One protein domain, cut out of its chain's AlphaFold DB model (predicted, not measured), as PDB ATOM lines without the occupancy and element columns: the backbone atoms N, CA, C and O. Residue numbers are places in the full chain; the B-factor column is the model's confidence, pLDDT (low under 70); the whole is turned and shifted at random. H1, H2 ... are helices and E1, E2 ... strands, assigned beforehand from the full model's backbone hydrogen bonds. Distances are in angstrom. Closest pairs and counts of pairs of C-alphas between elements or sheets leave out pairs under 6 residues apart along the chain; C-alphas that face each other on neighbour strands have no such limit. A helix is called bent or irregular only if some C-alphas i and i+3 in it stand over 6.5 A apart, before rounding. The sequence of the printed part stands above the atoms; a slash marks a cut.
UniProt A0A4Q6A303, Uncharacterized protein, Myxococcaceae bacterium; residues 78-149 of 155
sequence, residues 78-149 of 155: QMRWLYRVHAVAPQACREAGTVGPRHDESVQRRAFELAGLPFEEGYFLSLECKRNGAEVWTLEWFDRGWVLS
ATOM      1  N   GLN A  78       2.058  22.025   2.896       80.44
ATOM      2  CA  GLN A  78       1.640  21.383   1.649       80.44
ATOM      3  C   GLN A  78       1.366  19.884   1.838       80.44
ATOM      4  O   GLN A  78       0.321  19.398   1.415       80.44
ATOM      5  N   MET A  79       2.239  19.163   2.551       79.25
ATOM      6  CA  MET A  79       2.047  17.736   2.841       79.25
ATOM      7  C   MET A  79       0.809  17.479   3.698       79.25
ATOM      8  O   MET A  79       0.043  16.556   3.434       79.25
ATOM      9  N   ARG A  80       0.552  18.312   4.713       83.62
ATOM     10  CA  ARG A  80      -0.656  18.175   5.536       83.62
ATOM     11  C   ARG A  80      -1.928  18.352   4.708       83.62
ATOM     12  O   ARG A  80      -2.910  17.656   4.956       83.62
ATOM     13  N   TRP A  81      -1.915  19.282   3.757       88.56
ATOM     14  CA  TRP A  81      -3.020  19.481   2.822       88.56
ATOM     15  C   TRP A  81      -3.183  18.287   1.891       88.56
ATOM     16  O   TRP A  81      -4.288  17.759   1.791       88.56
ATOM     17  N   LEU A  82      -2.080  17.817   1.301       87.06
ATOM     18  CA  LEU A  82      -2.052  16.633   0.451       87.06
ATOM     19  C   LEU A  82      -2.715  15.445   1.155       87.06
ATOM     20  O   LEU A  82      -3.685  14.911   0.635       87.06
ATOM     21  N   TYR A  83      -2.277  15.091   2.367       85.62
ATOM     22  CA  TYR A  83      -2.838  13.953   3.104       85.62
ATOM     23  C   TYR A  83      -4.325  14.105   3.432       85.62
ATOM     24  O   TYR A  83      -5.066  13.126   3.379       85.62
ATOM     25  N   ARG A  84      -4.781  15.319   3.764       89.75
ATOM     26  CA  ARG A  84      -6.201  15.573   4.047       89.75
ATOM     27  C   ARG A  84      -7.067  15.384   2.811       89.75
ATOM     28  O   ARG A  84      -8.077  14.696   2.896       89.75
ATOM     29  N   VAL A  85      -6.663  15.972   1.687       89.94
ATOM     30  CA  VAL A  85      -7.382  15.829   0.414       89.94
ATOM     31  C   VAL A  85      -7.323  14.379  -0.056       89.94
ATOM     32  O   VAL A  85      -8.333  13.826  -0.472       89.94
ATOM     33  N   HIS A  86      -6.171  13.727   0.086       87.94
ATOM     34  CA  HIS A  86      -5.970  12.340  -0.309       87.94
ATOM     35  C   HIS A  86      -6.881  11.366   0.451       87.94
ATOM     36  O   HIS A  86      -7.489  10.499  -0.168       87.94
ATOM     37  N   ALA A  87      -7.069  11.559   1.761       88.50
ATOM     38  CA  ALA A  87      -7.956  10.725   2.576       88.50
ATOM     39  C   ALA A  87      -9.433  10.770   2.134       88.50
ATOM     40  O   ALA A  87     -10.164   9.802   2.333       88.50
ATOM     41  N   VAL A  88      -9.877  11.877   1.531       91.62
ATOM     42  CA  VAL A  88     -11.274  12.074   1.096       91.62
ATOM     43  C   VAL A  88     -11.454  12.002  -0.423       91.62
ATOM     44  O   VAL A  88     -12.584  11.975  -0.914       91.62
ATOM     45  N   ALA A  89     -10.363  11.927  -1.186       89.31
ATOM     46  CA  ALA A  89     -10.381  11.915  -2.645       89.31
ATOM     47  C   ALA A  89     -11.193  10.745  -3.243       89.31
ATOM     48  O   ALA A  89     -11.997  10.997  -4.146       89.31
ATOM     49  N   PRO A  90     -11.110   9.496  -2.732       89.06
ATOM     50  CA  PRO A  90     -11.940   8.407  -3.250       89.06
ATOM     51  C   PRO A  90     -13.433   8.627  -3.001       89.06
ATOM     52  O   PRO A  90     -14.266   8.225  -3.812       89.06
ATOM     53  N   GLN A  91     -13.798   9.276  -1.891       89.38
ATOM     54  CA  GLN A  91     -15.190   9.638  -1.626       89.38
ATOM     55  C   GLN A  91     -15.683  10.685  -2.629       89.38
ATOM     56  O   GLN A  91     -16.739  10.482  -3.222       89.38
ATOM     57  N   ALA A  92     -14.901  11.736  -2.888       90.31
ATOM     58  CA  ALA A  92     -15.251  12.752  -3.880       90.31
ATOM     59  C   ALA A  92     -15.435  12.155  -5.290       90.31
ATOM     60  O   ALA A  92     -16.417  12.458  -5.966       90.31
ATOM     61  N   CYS A  93     -14.549  11.246  -5.712       88.25
ATOM     62  CA  CYS A  93     -14.667  10.551  -6.998       88.25
ATOM     63  C   CYS A  93     -15.900   9.632  -7.077       88.25
ATOM     64  O   CYS A  93     -16.555   9.562  -8.119       88.25
ATOM     65  N   ARG A  94     -16.250   8.947  -5.976       86.62
ATOM     66  CA  ARG A  94     -17.477   8.134  -5.895       86.62
ATOM     67  C   ARG A  94     -18.736   8.994  -5.996       86.62
ATOM     68  O   ARG A  94     -19.631   8.645  -6.758       86.62
ATOM     69  N   GLU A  95     -18.793  10.115  -5.271       87.25
ATOM     70  CA  GLU A  95     -19.927  11.054  -5.303       87.25
ATOM     71  C   GLU A  95     -20.147  11.642  -6.706       87.25
ATOM     72  O   GLU A  95     -21.284  11.851  -7.122       87.25
ATOM     73  N   ALA A  96     -19.070  11.845  -7.465       83.75
ATOM     74  CA  ALA A  96     -19.130  12.363  -8.827       83.75
ATOM     75  C   ALA A  96     -19.508  11.320  -9.895       83.75
ATOM     76  O   ALA A  96     -19.677  11.673 -11.063       83.75
ATOM     77  N   GLY A  97     -19.617  10.036  -9.533       80.00
ATOM     78  CA  GLY A  97     -19.960   8.962 -10.470       80.00
ATOM     79  C   GLY A  97     -18.936   8.771 -11.597       80.00
ATOM     80  O   GLY A  97     -19.281   8.282 -12.675       80.00
ATOM     81  N   THR A  98     -17.681   9.182 -11.394       69.88
ATOM     82  CA  THR A  98     -16.650   9.113 -12.434       69.88
ATOM     83  C   THR A  98     -16.128   7.689 -12.586       69.88
ATOM     84  O   THR A  98     -15.491   7.156 -11.679       69.88
ATOM     85  N   VAL A  99     -16.348   7.079 -13.752       60.84
ATOM     86  CA  VAL A  99     -15.809   5.756 -14.100       60.84
ATOM     87  C   VAL A  99     -14.599   5.936 -15.023       60.84
ATOM     88  O   VAL A  99     -14.717   5.874 -16.244       60.84
ATOM     89  N   GLY A 100     -13.423   6.191 -14.443       63.66
ATOM     90  CA  GLY A 100     -12.153   6.293 -15.176       63.66
ATOM     91  C   GLY A 100     -11.388   7.611 -14.984       63.66
ATOM     92  O   GLY A 100     -11.892   8.495 -14.296       63.66
ATOM     93  N   PRO A 101     -10.180   7.718 -15.589       66.25
ATOM     94  CA  PRO A 101      -9.299   8.887 -15.506       66.25
ATOM     95  C   PRO A 101     -10.037  10.153 -15.919       66.25
ATOM     96  O   PRO A 101     -10.353  10.347 -17.095       66.25
ATOM     97  N   ARG A 102     -10.339  11.003 -14.939       74.44
ATOM     98  CA  ARG A 102     -10.974  12.297 -15.167       74.44
ATOM     99  C   ARG A 102     -10.398  13.324 -14.208       74.44
ATOM    100  O   ARG A 102     -10.379  13.116 -12.995       74.44
ATOM    101  N   HIS A 103      -9.951  14.429 -14.789       76.56
ATOM    102  CA  HIS A 103      -9.517  15.610 -14.068       76.56
ATOM    103  C   HIS A 103     -10.658  16.624 -14.132       76.56
ATOM    104  O   HIS A 103     -10.909  17.215 -15.180       76.56
ATOM    105  N   ASP A 104     -11.408  16.754 -13.043       81.56
ATOM    106  CA  ASP A 104     -12.607  17.589 -12.995       81.56
ATOM    107  C   ASP A 104     -12.514  18.534 -11.796       81.56
ATOM    108  O   ASP A 104     -12.384  18.097 -10.649       81.56
ATOM    109  N   GLU A 105     -12.558  19.839 -12.068       86.19
ATOM    110  CA  GLU A 105     -12.459  20.879 -11.040       86.19
ATOM    111  C   GLU A 105     -13.590  20.748 -10.010       86.19
ATOM    112  O   GLU A 105     -13.384  21.014  -8.828       86.19
ATOM    113  N   SER A 106     -14.770  20.277 -10.430       87.94
ATOM    114  CA  SER A 106     -15.902  20.067  -9.521       87.94
ATOM    115  C   SER A 106     -15.610  18.983  -8.478       87.94
ATOM    116  O   SER A 106     -15.924  19.155  -7.299       87.94
ATOM    117  N   VAL A 107     -14.930  17.906  -8.882       89.75
ATOM    118  CA  VAL A 107     -14.521  16.812  -7.991       89.75
ATOM    119  C   VAL A 107     -13.412  17.266  -7.060       89.75
ATOM    120  O   VAL A 107     -13.432  16.959  -5.869       89.75
ATOM    121  N   GLN A 108     -12.468  18.045  -7.583       90.25
ATOM    122  CA  GLN A 108     -11.418  18.629  -6.769       90.25
ATOM    123  C   GLN A 108     -12.013  19.566  -5.713       90.25
ATOM    124  O   GLN A 108     -11.759  19.380  -4.529       90.25
ATOM    125  N   ARG A 109     -12.884  20.504  -6.101       92.06
ATOM    126  CA  ARG A 109     -13.574  21.401  -5.164       92.06
ATOM    127  C   ARG A 109     -14.321  20.622  -4.085       92.06
ATOM    128  O   ARG A 109     -14.177  20.932  -2.905       92.06
ATOM    129  N   ARG A 110     -15.019  19.550  -4.471       91.69
ATOM    130  CA  ARG A 110     -15.705  18.663  -3.529       91.69
ATOM    131  C   ARG A 110     -14.746  17.969  -2.559       91.69
ATOM    132  O   ARG A 110     -15.033  17.893  -1.368       91.69
ATOM    133  N   ALA A 111     -13.597  17.493  -3.030       91.56
ATOM    134  CA  ALA A 111     -12.579  16.898  -2.166       91.56
ATOM    135  C   ALA A 111     -12.018  17.913  -1.152       91.56
ATOM    136  O   ALA A 111     -11.788  17.561   0.003       91.56
ATOM    137  N   PHE A 112     -11.850  19.179  -1.542       93.56
ATOM    138  CA  PHE A 112     -11.434  20.248  -0.626       93.56
ATOM    139  C   PHE A 112     -12.499  20.565   0.427       93.56
ATOM    140  O   PHE A 112     -12.168  20.680   1.608       93.56
ATOM    141  N   GLU A 113     -13.774  20.617   0.032       93.56
ATOM    142  CA  GLU A 113     -14.896  20.757   0.969       93.56
ATOM    143  C   GLU A 113     -14.918  19.620   1.997       93.56
ATOM    144  O   GLU A 113     -14.991  19.877   3.199       93.56
ATOM    145  N   LEU A 114     -14.790  18.366   1.544       93.38
ATOM    146  CA  LEU A 114     -14.745  17.188   2.419       93.38
ATOM    147  C   LEU A 114     -13.520  17.192   3.346       93.38
ATOM    148  O   LEU A 114     -13.603  16.738   4.485       93.38
ATOM    149  N   ALA A 115     -12.392  17.736   2.887       91.94
ATOM    150  CA  ALA A 115     -11.177  17.894   3.684       91.94
ATOM    151  C   ALA A 115     -11.251  19.064   4.689       91.94
ATOM    152  O   ALA A 115     -10.336  19.223   5.508       91.94
ATOM    153  N   GLY A 116     -12.304  19.890   4.628       93.81
ATOM    154  CA  GLY A 116     -12.450  21.104   5.431       93.81
ATOM    155  C   GLY A 116     -11.409  22.171   5.083       93.81
ATOM    156  O   GLY A 116     -10.897  22.843   5.980       93.81
ATOM    157  N   LEU A 117     -11.040  22.275   3.804       92.44
ATOM    158  CA  LEU A 117     -10.014  23.186   3.299       92.44
ATOM    159  C   LEU A 117     -10.618  24.176   2.289       92.44
ATOM    160  O   LEU A 117     -11.451  23.779   1.473       92.44
ATOM    161  N   PRO A 118     -10.196  25.454   2.291       91.75
ATOM    162  CA  PRO A 118     -10.614  26.400   1.265       91.75
ATOM    163  C   PRO A 118      -9.969  26.052  -0.082       91.75
ATOM    164  O   PRO A 118      -8.756  25.877  -0.182       91.75
ATOM    165  N   PHE A 119     -10.790  25.970  -1.132       88.38
ATOM    166  CA  PHE A 119     -10.341  25.596  -2.477       88.38
ATOM    167  C   PHE A 119      -9.337  26.598  -3.075       88.38
ATOM    168  O   PHE A 119      -8.376  26.192  -3.720       88.38
ATOM    169  N   GLU A 120      -9.513  27.895  -2.810       88.88
ATOM    170  CA  GLU A 120      -8.677  28.978  -3.360       88.88
ATOM    171  C   GLU A 120      -7.206  28.895  -2.920       88.88
ATOM    172  O   GLU A 120      -6.297  29.235  -3.674       88.88
ATOM    173  N   GLU A 121      -6.953  28.384  -1.715       86.44
ATOM    174  CA  GLU A 121      -5.598  28.178  -1.192       86.44
ATOM    175  C   GLU A 121      -4.969  26.867  -1.697       86.44
ATOM    176  O   GLU A 121      -3.769  26.649  -1.547       86.44
ATOM    177  N   GLY A 122      -5.767  25.998  -2.320       83.94
ATOM    178  CA  GLY A 122      -5.402  24.660  -2.772       83.94
ATOM    179  C   GLY A 122      -4.706  24.571  -4.124       83.94
ATOM    180  O   GLY A 122      -4.525  23.460  -4.620       83.94
ATOM    181  N   TYR A 123      -4.317  25.699  -4.726       83.62
ATOM    182  CA  TYR A 123      -3.804  25.776  -6.102       83.62
ATOM    183  C   TYR A 123      -2.574  24.895  -6.372       83.62
ATOM    184  O   TYR A 123      -2.263  24.610  -7.521       83.62
ATOM    185  N   PHE A 124      -1.848  24.488  -5.329       83.75
ATOM    186  CA  PHE A 124      -0.657  23.646  -5.427       83.75
ATOM    187  C   PHE A 124      -0.965  22.142  -5.451       83.75
ATOM    188  O   PHE A 124      -0.029  21.349  -5.559       83.75
ATOM    189  N   LEU A 125      -2.231  21.730  -5.338       88.31
ATOM    190  CA  LEU A 125      -2.663  20.334  -5.400       88.31
ATOM    191  C   LEU A 125      -3.487  20.065  -6.653       88.31
ATOM    192  O   LEU A 125      -4.170  20.945  -7.170       88.31
ATOM    193  N   SER A 126      -3.459  18.813  -7.085       88.62
ATOM    194  CA  SER A 126      -4.276  18.278  -8.167       88.62
ATOM    195  C   SER A 126      -4.851  16.929  -7.763       88.62
ATOM    196  O   SER A 126      -4.262  16.221  -6.944       88.62
ATOM    197  N   LEU A 127      -5.997  16.583  -8.342       88.88
ATOM    198  CA  LEU A 127      -6.695  15.330  -8.090       88.88
ATOM    199  C   LEU A 127      -7.169  14.727  -9.410       88.88
ATOM    200  O   LEU A 127      -7.789  15.409 -10.225       88.88
ATOM    201  N   GLU A 128      -6.939  13.429  -9.576       88.88
ATOM    202  CA  GLU A 128      -7.469  12.644 -10.685       88.88
ATOM    203  C   GLU A 128      -8.156  11.391 -10.163       88.88
ATOM    204  O   GLU A 128      -7.581  10.592  -9.421       88.88
ATOM    205  N   CYS A 129      -9.394  11.185 -10.597       88.44
ATOM    206  CA  CYS A 129     -10.097   9.941 -10.331       88.44
ATOM    207  C   CYS A 129      -9.556   8.862 -11.257       88.44
ATOM    208  O   CYS A 129      -9.615   9.020 -12.467       88.44
ATOM    209  N   LYS A 130      -9.044   7.758 -10.720       85.69
ATOM    210  CA  LYS A 130      -8.621   6.580 -11.486       85.69
ATOM    211  C   LYS A 130      -9.719   5.515 -11.436       85.69
ATOM    212  O   LYS A 130     -10.677   5.610 -10.677       85.69
ATOM    213  N   ARG A 131      -9.577   4.451 -12.235       79.75
ATOM    214  CA  ARG A 131     -10.535   3.325 -12.212       79.75
ATOM    215  C   ARG A 131     -10.626   2.638 -10.845       79.75
ATOM    216  O   ARG A 131     -11.707   2.203 -10.477       79.75
ATOM    217  N   ASN A 132      -9.511   2.567 -10.118       78.19
ATOM    218  CA  ASN A 132      -9.396   1.808  -8.870       78.19
ATOM    219  C   ASN A 132      -9.159   2.708  -7.645       78.19
ATOM    220  O   ASN A 132      -8.710   2.222  -6.614       78.19
ATOM    221  N   GLY A 133      -9.399   4.017  -7.748       83.12
ATOM    222  CA  GLY A 133      -9.088   4.931  -6.654       83.12
ATOM    223  C   GLY A 133      -8.995   6.386  -7.078       83.12
ATOM    224  O   GLY A 133      -9.457   6.764  -8.151       83.12
ATOM    225  N   ALA A 134      -8.370   7.195  -6.234       86.00
ATOM    226  CA  ALA A 134      -8.066   8.584  -6.537       86.00
ATOM    227  C   ALA A 134      -6.576   8.854  -6.331       86.00
ATOM    228  O   ALA A 134      -5.990   8.449  -5.327       86.00
ATOM    229  N   GLU A 135      -5.978   9.544  -7.292       87.62
ATOM    230  CA  GLU A 135      -4.605  10.017  -7.221       87.62
ATOM    231  C   GLU A 135      -4.626  11.499  -6.850       87.62
ATOM    232  O   GLU A 135      -5.355  12.286  -7.458       87.62
ATOM    233  N   VAL A 136      -3.842  11.886  -5.846       86.75
ATOM    234  CA  VAL A 136      -3.659  13.294  -5.472       86.75
ATOM    235  C   VAL A 136      -2.170  13.585  -5.483       86.75
ATOM    236  O   VAL A 136      -1.386  12.824  -4.920       86.75
ATOM    237  N   TRP A 137      -1.772  14.684  -6.117       85.00
ATOM    238  CA  TRP A 137      -0.371  15.086  -6.195       85.00
ATOM    239  C   TRP A 137      -0.215  16.594  -6.060       85.00
ATOM    240  O   TRP A 137      -1.152  17.371  -6.248       85.00
ATOM    241  N   THR A 138       1.002  17.019  -5.737       82.38
ATOM    242  CA  THR A 138       1.374  18.433  -5.723       82.38
ATOM    243  C   THR A 138       1.824  18.869  -7.116       82.38
ATOM    244  O   THR A 138       2.634  18.176  -7.732       82.38
ATOM    245  N   LEU A 139       1.408  20.047  -7.585       74.88
ATOM    246  CA  LEU A 139       1.942  20.648  -8.816       74.88
ATOM    247  C   LEU A 139       3.429  21.003  -8.684       74.88
ATOM    248  O   LEU A 139       4.170  20.997  -9.665       74.88
ATOM    249  N   GLU A 140       3.889  21.263  -7.460       64.94
ATOM    250  CA  GLU A 140       5.291  21.545  -7.157       64.94
ATOM    251  C   GLU A 140       6.128  20.260  -7.017       64.94
ATOM    252  O   GLU A 140       6.801  20.060  -6.017       64.94
ATOM    253  N   TRP A 141       6.117  19.402  -8.046       55.25
ATOM    254  CA  TRP A 141       7.156  18.405  -8.376       55.25
ATOM    255  C   TRP A 141       7.625  17.424  -7.277       55.25
ATOM    256  O   TRP A 141       8.657  16.770  -7.476       55.25
ATOM    257  N   PHE A 142       6.936  17.327  -6.134       51.59
ATOM    258  CA  PHE A 142       7.498  16.704  -4.931       51.59
ATOM    259  C   PHE A 142       7.126  15.232  -4.738       51.59
ATOM    260  O   PHE A 142       7.870  14.508  -4.078       51.59
ATOM    261  N   ASP A 143       6.063  14.753  -5.379       55.88
ATOM    262  CA  ASP A 143       5.673  13.349  -5.299       55.88
ATOM    263  C   ASP A 143       5.081  12.853  -6.619       55.88
ATOM    264  O   ASP A 143       4.362  13.583  -7.305       55.88
ATOM    265  N   ARG A 144       5.387  11.599  -6.979       56.47
ATOM    266  CA  ARG A 144       4.495  10.850  -7.881       56.47
ATOM    267  C   ARG A 144       3.192  10.734  -7.095       56.47
ATOM    268  O   ARG A 144       3.286  10.485  -5.903       56.47
ATOM    269  N   GLY A 145       2.022  10.991  -7.670       61.38
ATOM    270  CA  GLY A 145       0.783  10.803  -6.918       61.38
ATOM    271  C   GLY A 145       0.667   9.344  -6.474       61.38
ATOM    272  O   GLY A 145       1.100   8.437  -7.185       61.38
ATOM    273  N   TRP A 146       0.190   9.112  -5.253       65.38
ATOM    274  CA  TRP A 146      -0.080   7.756  -4.758       65.38
ATOM    275  C   TRP A 146      -1.573   7.532  -4.973       65.38
ATOM    276  O   TRP A 146      -2.348   8.493  -4.898       65.38
ATOM    277  N   VAL A 147      -1.991   6.312  -5.306       73.50
ATOM    278  CA  VAL A 147      -3.408   6.033  -5.556       73.50
ATOM    279  C   VAL A 147      -4.006   5.448  -4.286       73.50
ATOM    280  O   VAL A 147      -3.561   4.406  -3.811       73.50
ATOM    281  N   LEU A 148      -5.028   6.109  -3.736       75.50
ATOM    282  CA  LEU A 148      -5.801   5.543  -2.631       75.50
ATOM    283  C   LEU A 148      -7.019   4.822  -3.191       75.50
ATOM    284  O   LEU A 148      -7.822   5.427  -3.915       75.50
ATOM    285  N   SER A 149      -7.180   3.552  -2.832       72.31
ATOM    286  CA  SER A 149      -8.395   2.816  -3.156       72.31
ATOM    287  C   SER A 149      -9.588   3.334  -2.331       72.31
ATOM    288  O   SER A 149      -9.410   3.959  -1.277       72.31
TER     289      SER A 149
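This is residues 78 to 149 of the 155 residues of an uncharacterized protein of Myxococcaceae bacterium (UniProt A0A4Q6A303). A three-stranded sheet has helices over one face, in two layers: kinked H1 runs along it and H2 crosses E1, with short H3 off the sheet. The 72 printed residues have three named helices, then three named strands; E1 - E2 - E3 is a meander, each strand the antiparallel neighbour of the one before. The mixed domain is compact, radius of gyration of the C-alphas 10.6 A, spanning 28 by 23 by 17 A.

Find C-alpha 78 at (1.640, 21.383, 1.649); H1 runs to residue 95, 24.9 A, irregular, with C-alphas 87 and 90 7.4 A apart. Then follow H2, 105 to 114, 14.1 A; H3, 119 to 122; E1, 125 to 130, 16.2 A; E2, 133 to 138, 17.1 A; and E3, 146 to 148, ending at (-5.801, 5.543, -2.631).

Look at Pro 90 and Ala 134, the closest C-alphas of H1 and E2, 5.1 A. H1 touches H2 with residues 85 to 93 alone, closest C-alphas Ala 92 and Ala 111, 5.2 A. H3 touches H2 only at the corner, closest C-alphas Phe 112 and Phe 119, 5.8 A. In the hairpins, N 128 and O 135 of E1 and E2, 2.9 A, and N 134 and O 148 of E2 and E3, 3.0 A, are within hydrogen-bond range. Each O i to N i+4 pair is in range in H2, 11 of 14 in H1; H3 is too short.

The farthest C-alphas, Gly 97 and Phe 142, are 29.1 A apart; there is no cut or long link. Find pLDDT under 70 at residues 98 to 101 and 140 to 146.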